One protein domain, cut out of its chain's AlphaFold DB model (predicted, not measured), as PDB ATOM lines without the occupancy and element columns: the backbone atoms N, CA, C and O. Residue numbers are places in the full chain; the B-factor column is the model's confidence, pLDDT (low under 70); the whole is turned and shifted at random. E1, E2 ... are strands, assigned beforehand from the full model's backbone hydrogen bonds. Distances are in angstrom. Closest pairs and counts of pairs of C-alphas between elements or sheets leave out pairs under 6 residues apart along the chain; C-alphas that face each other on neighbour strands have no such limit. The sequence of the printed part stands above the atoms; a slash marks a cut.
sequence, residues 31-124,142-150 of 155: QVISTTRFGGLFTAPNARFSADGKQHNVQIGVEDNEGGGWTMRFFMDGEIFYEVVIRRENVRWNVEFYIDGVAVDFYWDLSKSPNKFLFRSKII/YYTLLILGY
ATOM      1  N   GLN A  31      13.595  18.876 -18.568       67.50
ATOM      2  CA  GLN A  31      13.547  18.179 -17.288       67.50
ATOM      3  C   GLN A  31      12.424  17.146 -17.336       67.50
ATOM      4  O   GLN A  31      11.249  17.448 -17.128       67.50
ATOM      5  N   VAL A  32      12.781  15.894 -17.614       65.44
ATOM      6  CA  VAL A  32      11.843  14.772 -17.510       65.44
ATOM      7  C   VAL A  32      12.030  14.102 -16.156       65.44
ATOM      8  O   VAL A  32      13.052  13.463 -15.904       65.44
ATOM      9  N   ILE A  33      11.030  14.225 -15.285       68.06
ATOM     10  CA  ILE A  33      11.024  13.603 -13.961       68.06
ATOM     11  C   ILE A  33       9.938  12.529 -13.942       68.06
ATOM     12  O   ILE A  33       8.740  12.798 -13.884       68.06
ATOM     13  N   SER A  34      10.361  11.267 -13.989       62.12
ATOM     14  CA  SER A  34       9.459  10.130 -13.811       62.12
ATOM     15  C   SER A  34       9.300   9.846 -12.322       62.12
ATOM     16  O   SER A  34      10.279   9.523 -11.648       62.12
ATOM     17  N   THR A  35       8.076   9.931 -11.803       63.66
ATOM     18  CA  THR A  35       7.798   9.706 -10.378       63.66
ATOM     19  C   THR A  35       6.829   8.541 -10.208       63.66
ATOM     20  O   THR A  35       5.864   8.393 -10.954       63.66
ATOM     21  N   THR A  36       7.085   7.679  -9.227       54.91
ATOM     22  CA  THR A  36       6.122   6.640  -8.836       54.91
ATOM     23  C   THR A  36       5.351   7.158  -7.630       54.91
ATOM     24  O   THR A  36       5.962   7.588  -6.653       54.91
ATOM     25  N   ARG A  37       4.015   7.151  -7.712       60.81
ATOM     26  CA  ARG A  37       3.117   7.650  -6.662       60.81
ATOM     27  C   ARG A  37       3.428   6.957  -5.334       60.81
ATOM     28  O   ARG A  37       3.237   5.750  -5.216       60.81
ATOM     29  N   PHE A  38       3.790   7.730  -4.315       54.84
ATOM     30  CA  PHE A  38       3.651   7.314  -2.921       54.84
ATOM     31  C   PHE A  38       2.622   8.249  -2.283       54.84
ATOM     32  O   PHE A  38       2.874   9.437  -2.117       54.84
ATOM     33  N   GLY A  39       1.409   7.750  -2.029       63.22
ATOM     34  CA  GLY A  39       0.367   8.524  -1.339       63.22
ATOM     35  C   GLY A  39      -0.390   9.585  -2.155       63.22
ATOM     36  O   GLY A  39      -1.044  10.421  -1.557       63.22
ATOM     37  N   GLY A  40      -0.351   9.575  -3.495       74.62
ATOM     38  CA  GLY A  40      -1.102  10.566  -4.307       74.62
ATOM     39  C   GLY A  40      -0.340  11.818  -4.682       74.62
ATOM     40  O   GLY A  40      -0.909  12.658  -5.364       74.62
ATOM     41  N   LEU A  41       0.933  11.900  -4.303       86.75
ATOM     42  CA  LEU A  41       1.781  13.052  -4.549       86.75
ATOM     43  C   LEU A  41       2.876  12.710  -5.569       86.75
ATOM     44  O   LEU A  41       3.583  11.709  -5.425       86.75
ATOM     45  N   PHE A  42       3.014  13.548  -6.588       89.19
ATOM     46  CA  PHE A  42       4.102  13.540  -7.562       89.19
ATOM     47  C   PHE A  42       5.040  14.698  -7.230       89.19
ATOM     48  O   PHE A  42       4.552  15.801  -7.021       89.19
ATOM     49  N   THR A  43       6.356  14.479  -7.178       88.81
ATOM     50  CA  THR A  43       7.318  15.497  -6.713       88.81
ATOM     51  C   THR A  43       8.442  15.703  -7.720       88.81
ATOM     52  O   THR A  43       9.105  14.753  -8.128       88.81
ATOM     53  N   ALA A  44       8.691  16.960  -8.059       89.69
ATOM     54  CA  ALA A  44       9.772  17.438  -8.903       89.69
ATOM     55  C   ALA A  44      10.609  18.455  -8.103       89.69
ATOM     56  O   ALA A  44      10.299  19.650  -8.105       89.69
ATOM     57  N   PRO A  45      11.644  18.000  -7.372       89.00
ATOM     58  CA  PRO A  45      12.513  18.908  -6.639       89.00
ATOM     59  C   PRO A  45      13.427  19.663  -7.609       89.00
ATOM     60  O   PRO A  45      13.885  19.103  -8.604       89.00
ATOM     61  N   ASN A  46      13.761  20.909  -7.269       88.50
ATOM     62  CA  ASN A  46      14.668  21.769  -8.035       88.50
ATOM     63  C   ASN A  46      14.208  22.077  -9.473       88.50
ATOM     64  O   ASN A  46      15.046  22.331 -10.343       88.50
ATOM     65  N   ALA A  47      12.895  22.081  -9.713       89.62
ATOM     66  CA  ALA A  47      12.303  22.466 -10.987       89.62
ATOM     67  C   ALA A  47      12.628  23.928 -11.316       89.62
ATOM     68  O   ALA A  47      12.555  24.793 -10.445       89.62
ATOM     69  N   ARG A  48      12.964  24.210 -12.578       89.25
ATOM     70  CA  ARG A  48      13.130  25.578 -13.096       89.25
ATOM     71  C   ARG A  48      12.196  25.792 -14.277       89.25
ATOM     72  O   ARG A  48      12.052  24.904 -15.112       89.25
ATOM     73  N   PHE A  49      11.609  26.982 -14.358       87.25
ATOM     74  CA  PHE A  49      10.723  27.379 -15.459       87.25
ATOM     75  C   PHE A  49      11.368  28.390 -16.417       87.25
ATOM     76  O   PHE A  49      10.736  28.818 -17.375       87.25
ATOM     77  N   SER A  50      12.620  28.774 -16.171       85.25
ATOM     78  CA  SER A  50      13.441  29.605 -17.053       85.25
ATOM     79  C   SER A  50      14.930  29.394 -16.747       85.25
ATOM     80  O   SER A  50      15.268  28.806 -15.715       85.25
ATOM     81  N   ALA A  51      15.813  29.875 -17.629       81.62
ATOM     82  CA  ALA A  51      17.273  29.726 -17.513       81.62
ATOM     83  C   ALA A  51      17.797  30.278 -16.184       81.62
ATOM     84  O   ALA A  51      18.441  29.590 -15.393       81.62
ATOM     85  N   ASP A  52      17.422  31.530 -15.932       81.06
ATOM     86  CA  ASP A  52      17.841  32.316 -14.777       81.06
ATOM     87  C   ASP A  52      16.806  32.265 -13.639       81.06
ATOM     88  O   ASP A  52      16.951  32.949 -12.623       81.06
ATOM     89  N   GLY A  53      15.748  31.465 -13.809       83.44
ATOM     90  CA  GLY A  53      14.659  31.302 -12.851       83.44
ATOM     91  C   GLY A  53      15.102  30.596 -11.582       83.44
ATOM     92  O   GLY A  53      16.121  29.897 -11.550       83.44
ATOM     93  N   LYS A  54      14.332  30.761 -10.511       90.25
ATOM     94  CA  LYS A  54      14.600  30.095  -9.239       90.25
ATOM     95  C   LYS A  54      14.296  28.604  -9.353       90.25
ATOM     96  O   LYS A  54      13.545  28.142 -10.209       90.25
ATOM     97  N   GLN A  55      14.942  27.833  -8.483       91.94
ATOM     98  CA  GLN A  55      14.578  26.438  -8.280       91.94
ATOM     99  C   GLN A  55      13.392  26.368  -7.338       91.94
ATOM    100  O   GLN A  55      13.441  26.948  -6.255       91.94
ATOM    101  N   HIS A  56      12.390  25.603  -7.743       92.81
ATOM    102  CA  HIS A  56      11.190  25.351  -6.969       92.81
ATOM    103  C   HIS A  56      11.069  23.872  -6.630       92.81
ATOM    104  O   HIS A  56      11.459  22.990  -7.403       92.81
ATOM    105  N   ASN A  57      10.489  23.584  -5.472       92.69
ATOM    106  CA  ASN A  57       9.975  22.257  -5.180       92.69
ATOM    107  C   ASN A  57       8.531  22.169  -5.679       92.69
ATOM    108  O   ASN A  57       7.624  22.739  -5.074       92.69
ATOM    109  N   VAL A  58       8.329  21.467  -6.791       93.31
ATOM    110  CA  VAL A  58       7.017  21.296  -7.419       93.31
ATOM    111  C   VAL A  58       6.405  19.987  -6.955       93.31
ATOM    112  O   VAL A  58       7.049  18.940  -7.025       93.31
ATOM    113  N   GLN A  59       5.147  20.024  -6.521       93.12
ATOM    114  CA  GLN A  59       4.397  18.808  -6.226       93.12
ATOM    115  C   GLN A  59       3.006  18.843  -6.845       93.12
ATOM    116  O   GLN A  59       2.376  19.891  -6.923       93.12
ATOM    117  N   ILE A  60       2.507  17.688  -7.268       93.88
ATOM    118  CA  ILE A  60       1.146  17.527  -7.771       93.88
ATOM    119  C   ILE A  60       0.471  16.450  -6.935       93.88
ATOM    120  O   ILE A  60       0.870  15.290  -6.971       93.88
ATOM    121  N   GLY A  61      -0.527  16.841  -6.156       91.81
ATOM    122  CA  GLY A  61      -1.409  15.937  -5.434       91.81
ATOM    123  C   GLY A  61      -2.634  15.623  -6.280       91.81
ATOM    124  O   GLY A  61      -3.247  16.543  -6.817       91.81
ATOM    125  N   VAL A  62      -3.003  14.349  -6.394       90.31
ATOM    126  CA  VAL A  62      -4.292  13.939  -6.965       90.31
ATOM    127  C   VAL A  62      -4.997  12.992  -6.002       90.31
ATOM    128  O   VAL A  62      -4.509  11.897  -5.704       90.31
ATOM    129  N   GLU A  63      -6.155  13.433  -5.525       88.69
ATOM    130  CA  GLU A  63      -6.997  12.736  -4.553       88.69
ATOM    131  C   GLU A  63      -8.344  12.394  -5.191       88.69
ATOM    132  O   GLU A  63      -8.894  13.204  -5.933       88.69
ATOM    133  N   ASP A  64      -8.862  11.192  -4.936       86.44
ATOM    134  CA  ASP A  64     -10.208  10.799  -5.369       86.44
ATOM    135  C   ASP A  64     -11.251  11.435  -4.445       86.44
ATOM    136  O   ASP A  64     -11.077  11.470  -3.225       86.44
ATOM    137  N   ASN A  65     -12.328  11.937  -5.032       84.12
ATOM    138  CA  ASN A  65     -13.445  12.521  -4.309       84.12
ATOM    139  C   ASN A  65     -14.575  11.491  -4.225       84.12
ATOM    140  O   ASN A  65     -14.968  10.914  -5.240       84.12
ATOM    141  N   GLU A  66     -15.192  11.354  -3.049       74.50
ATOM    142  CA  GLU A  66     -16.289  10.398  -2.797       74.50
ATOM    143  C   GLU A  66     -17.486  10.540  -3.770       74.50
ATOM    144  O   GLU A  66     -18.263   9.606  -3.950       74.50
ATOM    145  N   GLY A  67     -17.625  11.690  -4.443       71.00
ATOM    146  CA  GLY A  67     -18.674  11.986  -5.427       71.00
ATOM    147  C   GLY A  67     -18.356  11.633  -6.887       71.00
ATOM    148  O   GLY A  67     -19.138  11.993  -7.765       71.00
ATOM    149  N   GLY A  68     -17.234  10.965  -7.172       75.50
ATOM    150  CA  GLY A  68     -16.848  10.583  -8.533       75.50
ATOM    151  C   GLY A  68     -16.117  11.703  -9.273       75.50
ATOM    152  O   GLY A  68     -16.685  12.423 -10.091       75.50
ATOM    153  N   GLY A  69     -14.822  11.830  -9.008       85.94
ATOM    154  CA  GLY A  69     -13.934  12.810  -9.629       85.94
ATOM    155  C   GLY A  69     -12.649  12.919  -8.826       85.94
ATOM    156  O   GLY A  69     -12.485  12.214  -7.841       85.94
ATOM    157  N   TRP A  70     -11.757  13.821  -9.205       90.38
ATOM    158  CA  TRP A  70     -10.499  14.020  -8.498       90.38
ATOM    159  C   TRP A  70     -10.326  15.470  -8.083       90.38
ATOM    160  O   TRP A  70     -10.744  16.377  -8.797       90.38
ATOM    161  N   THR A  71      -9.680  15.710  -6.952       92.44
ATOM    162  CA  THR A  71      -9.120  17.022  -6.626       92.44
ATOM    163  C   THR A  71      -7.643  16.982  -6.975       92.44
ATOM    164  O   THR A  71      -6.897  16.162  -6.439       92.44
ATOM    165  N   MET A  72      -7.222  17.855  -7.888       93.62
ATOM    166  CA  MET A  72      -5.813  18.062  -8.194       93.62
ATOM    167  C   MET A  72      -5.321  19.332  -7.507       93.62
ATOM    168  O   MET A  72      -5.903  20.402  -7.686       93.62
ATOM    169  N   ARG A  73      -4.224  19.210  -6.764       95.50
ATOM    170  CA  ARG A  73      -3.513  20.322  -6.129       95.50
ATOM    171  C   ARG A  73      -2.109  20.409  -6.697       95.50
ATOM    172  O   ARG A  73      -1.361  19.439  -6.643       95.50
ATOM    173  N   PHE A  74      -1.746  21.566  -7.221       95.25
ATOM    174  CA  PHE A  74      -0.375  21.901  -7.571       95.25
ATOM    175  C   PHE A  74       0.222  22.723  -6.429       95.25
ATOM    176  O   PHE A  74      -0.313  23.770  -6.063       95.25
ATOM    177  N   PHE A  75       1.320  22.229  -5.869       95.69
ATOM    178  CA  PHE A  75       2.088  22.885  -4.828       95.69
ATOM    179  C   PHE A  75       3.405  23.405  -5.389       95.69
ATOM    180  O   PHE A  75       4.076  22.721  -6.167       95.69
ATOM    181  N   MET A  76       3.797  24.583  -4.921       95.75
ATOM    182  CA  MET A  76       5.097  25.180  -5.185       95.75
ATOM    183  C   MET A  76       5.699  25.607  -3.854       95.75
ATOM    184  O   MET A  76       5.066  26.322  -3.084       95.75
ATOM    185  N   ASP A  77       6.895  25.105  -3.556       95.94
ATOM    186  CA  ASP A  77       7.640  25.416  -2.330       95.94
ATOM    187  C   ASP A  77       6.860  25.136  -1.031       95.94
ATOM    188  O   ASP A  77       7.077  25.758   0.004       95.94
ATOM    189  N   GLY A  78       5.978  24.130  -1.077       94.06
ATOM    190  CA  GLY A  78       5.163  23.680   0.055       94.06
ATOM    191  C   GLY A  78       3.816  24.392   0.201       94.06
ATOM    192  O   GLY A  78       3.016  23.985   1.043       94.06
ATOM    193  N   GLU A  79       3.526  25.395  -0.627       95.94
ATOM    194  CA  GLU A  79       2.248  26.110  -0.628       95.94
ATOM    195  C   GLU A  79       1.352  25.646  -1.780       95.94
ATOM    196  O   GLU A  79       1.840  25.292  -2.854       95.94
ATOM    197  N   ILE A  80       0.030  25.642  -1.568       95.88
ATOM    198  CA  ILE A  80      -0.936  25.353  -2.636       95.88
ATOM    199  C   ILE A  80      -0.925  26.529  -3.609       95.88
ATOM    200  O   ILE A  80      -1.395  27.618  -3.288       95.88
ATOM    201  N   PHE A  81      -0.413  26.286  -4.809       95.56
ATOM    202  CA  PHE A  81      -0.353  27.271  -5.880       95.56
ATOM    203  C   PHE A  81      -1.630  27.260  -6.726       95.56
ATOM    204  O   PHE A  81      -2.111  28.303  -7.165       95.56
ATOM    205  N   TYR A  82      -2.200  26.074  -6.952       96.69
ATOM    206  CA  TYR A  82      -3.433  25.903  -7.715       96.69
ATOM    207  C   TYR A  82      -4.203  24.664  -7.250       96.69
ATOM    208  O   TYR A  82      -3.607  23.632  -6.948       96.69
ATOM    209  N   GLU A  83      -5.531  24.753  -7.224       95.94
ATOM    210  CA  GLU A  83      -6.427  23.644  -6.897       95.94
ATOM    211  C   GLU A  83      -7.578  23.595  -7.905       95.94
ATOM    212  O   GLU A  83      -8.161  24.625  -8.252       95.94
ATOM    213  N   VAL A  84      -7.913  22.394  -8.374       94.75
ATOM    214  CA  VAL A  84      -9.035  22.178  -9.288       94.75
ATOM    215  C   VAL A  84      -9.734  20.852  -9.017       94.75
ATOM    216  O   VAL A  84      -9.100  19.823  -8.780       94.75
ATOM    217  N   VAL A  85     -11.064  20.872  -9.108       93.31
ATOM    218  CA  VAL A  85     -11.888  19.661  -9.122       93.31
ATOM    219  C   VAL A  85     -12.045  19.187 -10.564       93.31
ATOM    220  O   VAL A  85     -12.632  19.868 -11.406       93.31
ATOM    221  N   ILE A  86     -11.528  17.998 -10.837       91.38
ATOM    222  CA  ILE A  86     -11.548  17.309 -12.121       91.38
ATOM    223  C   ILE A  86     -12.707  16.318 -12.112       91.38
ATOM    224  O   ILE A  86     -12.747  15.383 -11.311       91.38
ATOM    225  N   ARG A  87     -13.662  16.498 -13.021       89.31
ATOM    226  CA  ARG A  87     -14.764  15.544 -13.187       89.31
ATOM    227  C   ARG A  87     -14.323  14.361 -14.045       89.31
ATOM    228  O   ARG A  87     -13.459  14.519 -14.907       89.31
ATOM    229  N   ARG A  88     -14.930  13.187 -13.848       83.94
ATOM    230  CA  ARG A  88     -14.560  11.959 -14.582       83.94
ATOM    231  C   ARG A  88     -14.692  12.100 -16.099       83.94
ATOM    232  O   ARG A  88     -13.916  11.501 -16.837       83.94
ATOM    233  N   GLU A  89     -15.631  12.914 -16.565       85.88
ATOM    234  CA  GLU A  89     -15.843  13.209 -17.981       85.88
ATOM    235  C   GLU A  89     -14.817  14.184 -18.585       85.88
ATOM    236  O   GLU A  89     -14.710  14.260 -19.808       85.88
ATOM    237  N   ASN A  90     -14.054  14.919 -17.764       87.25
ATOM    238  CA  ASN A  90     -13.118  15.942 -18.231       87.25
ATOM    239  C   ASN A  90     -11.750  15.834 -17.540       87.25
ATOM    240  O   ASN A  90     -11.397  16.623 -16.668       87.25
ATOM    241  N   VAL A  91     -10.983  14.827 -17.953       90.56
ATOM    242  CA  VAL A  91      -9.686  14.439 -17.368       90.56
ATOM    243  C   VAL A  91      -8.464  15.066 -18.048       90.56
ATOM    244  O   VAL A  91      -7.328  14.720 -17.711       90.56
ATOM    245  N   ARG A  92      -8.678  15.960 -19.020       94.31
ATOM    246  CA  ARG A  92      -7.627  16.669 -19.758       94.31
ATOM    247  C   ARG A  92      -7.916  18.154 -19.767       94.31
ATOM    248  O   ARG A  92      -9.007  18.548 -20.164       94.31
ATOM    249  N   TRP A  93      -6.945  18.969 -19.384       94.94
ATOM    250  CA  TRP A  93      -7.105  20.417 -19.417       94.94
ATOM    251  C   TRP A  93      -5.751  21.123 -19.336       94.94
ATOM    252  O   TRP A  93      -4.711  20.480 -19.162       94.94
ATOM    253  N   ASN A  94      -5.768  22.448 -19.453       94.75
ATOM    254  CA  ASN A  94      -4.609  23.290 -19.212       94.75
ATOM    255  C   ASN A  94      -4.979  24.597 -18.499       94.75
ATOM    256  O   ASN A  94      -6.110  25.076 -18.566       94.75
ATOM    257  N   VAL A  95      -3.992  25.196 -17.845       95.25
ATOM    258  CA  VAL A  95      -4.068  26.519 -17.222       95.25
ATOM    259  C   VAL A  95      -2.733  27.234 -17.417       95.25
ATOM    260  O   VAL A  95      -1.695  26.585 -17.484       95.25
ATOM    261  N   GLU A  96      -2.750  28.557 -17.548       94.94
ATOM    262  CA  GLU A  96      -1.531  29.366 -17.649       94.94
ATOM    263  C   GLU A  96      -1.225  30.024 -16.298       94.94
ATOM    264  O   GLU A  96      -2.118  30.565 -15.641       94.94
ATOM    265  N   PHE A  97       0.042  29.982 -15.892       93.31
ATOM    266  CA  PHE A  97       0.566  30.635 -14.695       93.31
ATOM    267  C   PHE A  97       1.648  31.649 -15.059       93.31
ATOM    268  O   PHE A  97       2.292  31.523 -16.095       93.31
ATOM    269  N   TYR A  98       1.906  32.615 -14.179       92.06
ATOM    270  CA  TYR A  98       3.076  33.490 -14.268       92.06
ATOM    271  C   TYR A  98       4.027  33.159 -13.117       92.06
ATOM    272  O   TYR A  98       3.714  33.440 -11.960       92.06
ATOM    273  N   ILE A  99       5.167  32.541 -13.432       90.69
ATOM    274  CA  ILE A  99       6.167  32.064 -12.464       90.69
ATOM    275  C   ILE A  99       7.506  32.697 -12.832       90.69
ATOM    276  O   ILE A  99       7.913  32.643 -13.990       90.69
ATOM    277  N   ASP A 100       8.165  33.353 -11.873       89.50
ATOM    278  CA  ASP A 100       9.424  34.085 -12.092       89.50
ATOM    279  C   ASP A 100       9.395  35.062 -13.288       89.50
ATOM    280  O   ASP A 100      10.388  35.268 -13.984       89.50
ATOM    281  N   GLY A 101       8.238  35.681 -13.542       87.69
ATOM    282  CA  GLY A 101       8.058  36.624 -14.652       87.69
ATOM    283  C   GLY A 101       7.889  35.972 -16.030       87.69
ATOM    284  O   GLY A 101       7.860  36.686 -17.031       87.69
ATOM    285  N   VAL A 102       7.742  34.648 -16.095       89.12
ATOM    286  CA  VAL A 102       7.548  33.880 -17.330       89.12
ATOM    287  C   VAL A 102       6.168  33.222 -17.325       89.12
ATOM    288  O   VAL A 102       5.713  32.722 -16.296       89.12
ATOM    289  N   ALA A 103       5.489  33.229 -18.474       91.25
ATOM    290  CA  ALA A 103       4.228  32.510 -18.636       91.25
ATOM    291  C   ALA A 103       4.502  31.004 -18.753       91.25
ATOM    292  O   ALA A 103       5.323  30.586 -19.567       91.25
ATOM    293  N   VAL A 104       3.820  30.184 -17.963       92.06
ATOM    294  CA  VAL A 104       3.968  28.728 -17.923       92.06
ATOM    295  C   VAL A 104       2.614  28.093 -18.201       92.06
ATOM    296  O   VAL A 104       1.696  28.198 -17.391       92.06
ATOM    297  N   ASP A 105       2.497  27.401 -19.332       94.50
ATOM    298  CA  ASP A 105       1.362  26.527 -19.608       94.50
ATOM    299  C   ASP A 105       1.510  25.260 -18.764       94.50
ATOM    300  O   ASP A 105       2.453  24.492 -18.961       94.50
ATOM    301  N   PHE A 106       0.573  25.016 -17.858       95.12
ATOM    302  CA  PHE A 106       0.438  23.754 -17.147       95.12
ATOM    303  C   PHE A 106      -0.686  22.925 -17.771       95.12
ATOM    304  O   PHE A 106      -1.854  23.305 -17.722       95.12
ATOM    305  N   TYR A 107      -0.331  21.787 -18.353       95.00
ATOM    306  CA  TYR A 107      -1.230  20.828 -18.984       95.00
ATOM    307  C   TYR A 107      -1.251  19.514 -18.207       95.00
ATOM    308  O   TYR A 107      -0.211  19.041 -17.742       95.00
ATOM    309  N   TRP A 108      -2.416  18.873 -18.139       94.69
ATOM    310  CA  TRP A 108      -2.535  17.518 -17.615       94.69
ATOM    311  C   TRP A 108      -3.375  16.605 -18.505       94.69
ATOM    312  O   TRP A 108      -4.358  17.020 -19.123       94.69
ATOM    313  N   ASP A 109      -3.000  15.327 -18.515       93.56
ATOM    314  CA  ASP A 109      -3.764  14.237 -19.117       93.56
ATOM    315  C   ASP A 109      -3.848  13.059 -18.147       93.56
ATOM    316  O   ASP A 109      -2.884  12.303 -17.975       93.56
ATOM    317  N   LEU A 110      -5.020  12.890 -17.524       90.56
ATOM    318  CA  LEU A 110      -5.286  11.766 -16.626       90.56
ATOM    319  C   LEU A 110      -5.964  10.578 -17.330       90.56
ATOM    320  O   LEU A 110      -6.226   9.564 -16.694       90.56
ATOM    321  N   SER A 111      -6.228  10.664 -18.637       89.12
ATOM    322  CA  SER A 111      -6.936   9.608 -19.384       89.12
ATOM    323  C   SER A 111      -6.074   8.391 -19.730       89.12
ATOM    324  O   SER A 111      -6.595   7.364 -20.161       89.12
ATOM    325  N   LYS A 112      -4.749   8.521 -19.612       86.44
ATOM    326  CA  LYS A 112      -3.770   7.489 -19.959       86.44
ATOM    327  C   LYS A 112      -2.914   7.153 -18.747       86.44
ATOM    328  O   LYS A 112      -2.735   7.978 -17.857       86.44
ATOM    329  N   SER A 113      -2.348   5.951 -18.761       85.12
ATOM    330  CA  SER A 113      -1.337   5.510 -17.803       85.12
ATOM    331  C   SER A 113       0.005   5.326 -18.529       85.12
ATOM    332  O   SER A 113       0.042   4.584 -19.514       85.12
ATOM    333  N   PRO A 114       1.096   5.984 -18.088       86.81
ATOM    334  CA  PRO A 114       1.147   6.939 -16.979       86.81
ATOM    335  C   PRO A 114       0.385   8.238 -17.290       86.81
ATOM    336  O   PRO A 114       0.350   8.698 -18.434       86.81
ATOM    337  N   ASN A 115      -0.205   8.818 -16.248       89.25
ATOM    338  CA  ASN A 115      -0.762  10.162 -16.257       89.25
ATOM    339  C   ASN A 115       0.355  11.169 -16.541       89.25
ATOM    340  O   ASN A 115       1.509  10.964 -16.142       89.25
ATOM    341  N   LYS A 116       0.005  12.249 -17.236       92.38
ATOM    342  CA  LYS A 116       0.964  13.258 -17.682       92.38
ATOM    343  C   LYS A 116       0.650  14.606 -17.069       92.38
ATOM    344  O   LYS A 116      -0.499  15.037 -17.097       92.38
ATOM    345  N   PHE A 117       1.697  15.277 -16.616       93.25
ATOM    346  CA  PHE A 117       1.677  16.657 -16.161       93.25
ATOM    347  C   PHE A 117       2.831  17.378 -16.848       93.25
ATOM    348  O   PHE A 117       3.990  16.995 -16.688       93.25
ATOM    349  N   LEU A 118       2.517  18.373 -17.662       93.38
ATOM    350  CA  LEU A 118       3.474  19.064 -18.511       93.38
ATOM    351  C   LEU A 118       3.445  20.549 -18.181       93.38
ATOM    352  O   LEU A 118       2.393  21.175 -18.262       93.38
ATOM    353  N   PHE A 119       4.602  21.106 -17.862       93.44
ATOM    354  CA  PHE A 119       4.798  22.540 -17.739       93.44
ATOM    355  C   PHE A 119       5.656  23.008 -18.903       93.44
ATOM    356  O   PHE A 119       6.732  22.453 -19.138       93.44
ATOM    357  N   ARG A 120       5.189  24.029 -19.616       91.88
ATOM    358  CA  ARG A 120       5.904  24.629 -20.739       91.88
ATOM    359  C   ARG A 120       5.972  26.136 -20.556       91.88
ATOM    360  O   ARG A 120       4.951  26.815 -20.591       91.88
ATOM    361  N   SER A 121       7.178  26.653 -20.389       89.62
ATOM    362  CA  SER A 121       7.415  28.093 -20.265       89.62
ATOM    363  C   SER A 121       7.489  28.779 -21.630       89.62
ATOM    364  O   SER A 121       8.225  28.346 -22.509       89.62
ATOM    365  N   LYS A 122       6.743  29.865 -21.821       83.12
ATOM    366  CA  LYS A 122       6.835  30.739 -22.994       83.12
ATOM    367  C   LYS A 122       7.791  31.878 -22.668       83.12
ATOM    368  O   LYS A 122       7.487  32.697 -21.803       83.12
ATOM    369  N   ILE A 123       8.911  31.982 -23.379       68.19
ATOM    370  CA  ILE A 123       9.761  33.172 -23.277       68.19
ATOM    371  C   ILE A 123       8.995  34.359 -23.874       68.19
ATOM    372  O   ILE A 123       8.791  34.450 -25.085       68.19
ATOM    373  N   ILE A 124       8.563  35.282 -23.016       59.09
ATOM    374  CA  ILE A 124       7.965  36.552 -23.431       59.09
ATOM    375  C   ILE A 124       9.115  37.446 -23.911       59.09
ATOM    376  O   ILE A 124       9.799  38.075 -23.107       59.09
ATOM    377  N   TYR A 142      12.030  26.935 -25.061       66.12
ATOM    378  CA  TYR A 142      11.046  26.458 -24.079       66.12
ATOM    379  C   TYR A 142      11.726  25.642 -22.968       66.12
ATOM    380  O   TYR A 142      12.379  24.642 -23.253       66.12
ATOM    381  N   TYR A 143      11.538  26.029 -21.700       79.75
ATOM    382  CA  TYR A 143      11.826  25.140 -20.564       79.75
ATOM    383  C   TYR A 143      10.629  24.231 -20.360       79.75
ATOM    384  O   TYR A 143       9.507  24.717 -20.151       79.75
ATOM    385  N   THR A 144      10.894  22.930 -20.410       85.88
ATOM    386  CA  THR A 144       9.874  21.898 -20.291       85.88
ATOM    387  C   THR A 144      10.122  21.073 -19.038       85.88
ATOM    388  O   THR A 144      11.188  20.480 -18.877       85.88
ATOM    389  N   LEU A 145       9.112  20.994 -18.173       88.75
ATOM    390  CA  LEU A 145       9.069  20.032 -17.077       88.75
ATOM    391  C   LEU A 145       7.961  19.020 -17.359       88.75
ATOM    392  O   LEU A 145       6.782  19.372 -17.401       88.75
ATOM    393  N   LEU A 146       8.337  17.756 -17.530       89.44
ATOM    394  CA  LEU A 146       7.400  16.651 -17.691       89.44
ATOM    395  C   LEU A 146       7.438  15.766 -16.449       89.44
ATOM    396  O   LEU A 146       8.462  15.146 -16.158       89.44
ATOM    397  N   ILE A 147       6.301  15.663 -15.767       88.75
ATOM    398  CA  ILE A 147       6.090  14.725 -14.671       88.75
ATOM    399  C   ILE A 147       5.167  13.611 -15.162       88.75
ATOM    400  O   ILE A 147       4.044  13.850 -15.613       88.75
ATOM    401  N   LEU A 148       5.660  12.380 -15.073       87.44
ATOM    402  CA  LEU A 148       4.890  11.171 -15.355       87.44
ATOM    403  C   LEU A 148       4.588  10.448 -14.049       87.44
ATOM    404  O   LEU A 148       5.455  10.373 -13.172       87.44
ATOM    405  N   GLY A 149       3.380   9.901 -13.931       83.38
ATOM    406  CA  GLY A 149       2.970   9.186 -12.730       83.38
ATOM    407  C   GLY A 149       1.774   8.264 -12.931       83.38
ATOM    408  O   GLY A 149       1.114   8.305 -13.959       83.38
ATOM    409  N   TYR A 150       1.500   7.403 -11.952       82.88
ATOM    410  CA  TYR A 150       0.356   6.489 -11.974       82.88
ATOM    411  C   TYR A 150      -0.604   6.814 -10.834       82.88
ATOM    412  O   TYR A 150      -0.253   6.689  -9.658       82.88
TER     413      TYR A 150
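Overview. This is residues 31 to 124 and 142 to 150 of the 155 residues of an uncharacterized protein of Dendrobium catenatum (UniProt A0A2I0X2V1). The domain is a sandwich of two twisted sheets face to face, one of five strands, E1, E9, E8, E7 and E6, the other of four, E2, E3, E4 and E5, their strands crossed at 30 degrees. The link around Asp 52 and the turn at Gly 67 mark opposite ends of the longest axis. The printed part has 103 residues, with nine named strands, E1 to E9 in turn, and no named helix, and its class is all strand. The five-strand sheet is mixed, in the order E1, E9, E8, E7, E6; the other is antiparallel, in the order E2, E3, E4, E5. The whole is compact, with a radius of gyration of the C-alphas of 13.2 A, and elongated in outline, spanning 42 by 25 by 24 A.

Arrangement. E1, residues 31 to 34, is an edge strand parallel to E9, residues 144 to 149, with N 33 and O 146 at 2.9 A. E2, residues 41 to 47, belongs to the other sheet; the closest C-alphas of E2 and E9 are those of Phe 42 and Gly 149, 6.9 A. E2 forms a hairpin with E3, residues 56 to 65, with N 42 and O 60 at 2.8 A. E3 and E4, residues 69 to 76, are a hairpin, with N 61 and O 73 at 2.8 A. E4 and E5, residues 79 to 87, are another, with N 72 and O 84 at 2.9 A. These four make a meander, each strand the antiparallel neighbour of the one before. E6, residues 92 to 99, is near E5, in the facing sheet. E6, E7, residues 102 to 109, and E8, residues 115 to 122, make a second meander, with N 97 and O 104 at 2.9 A and N 107 and O 118 at 2.8 A. E9 is antiparallel to E8, with N 117 and O 147 at 2.9 A. E2 and E7 are apart.

Along the chain. E1 begins at C-alpha 31, (13.547, 18.179, -17.288), and is 9.7 A long. E2 is 15.5 A, E3 27.9 A, E4 23.1 A and E5 23.6 A; E3 begins at (11.190, 25.351, -6.969). E6 is 21.9 A, E7 22.7 A, E8 22.9 A and E9 16.3 A, E9 ending at C-alpha 149, (2.970, 9.186, -12.730).

Size, cuts and confidence. The farthest C-alphas, of Asp 52 and Gly 67, are 42.8 A apart. Residues 125 to 141 are not printed; C-alphas 124 and 142 are 10.6 A apart across this cut. Of the links printed whole, none is long. Mean pLDDT of the printed part is 86.6; residues 31 to 39, 123 to 124 and 142 are under 70.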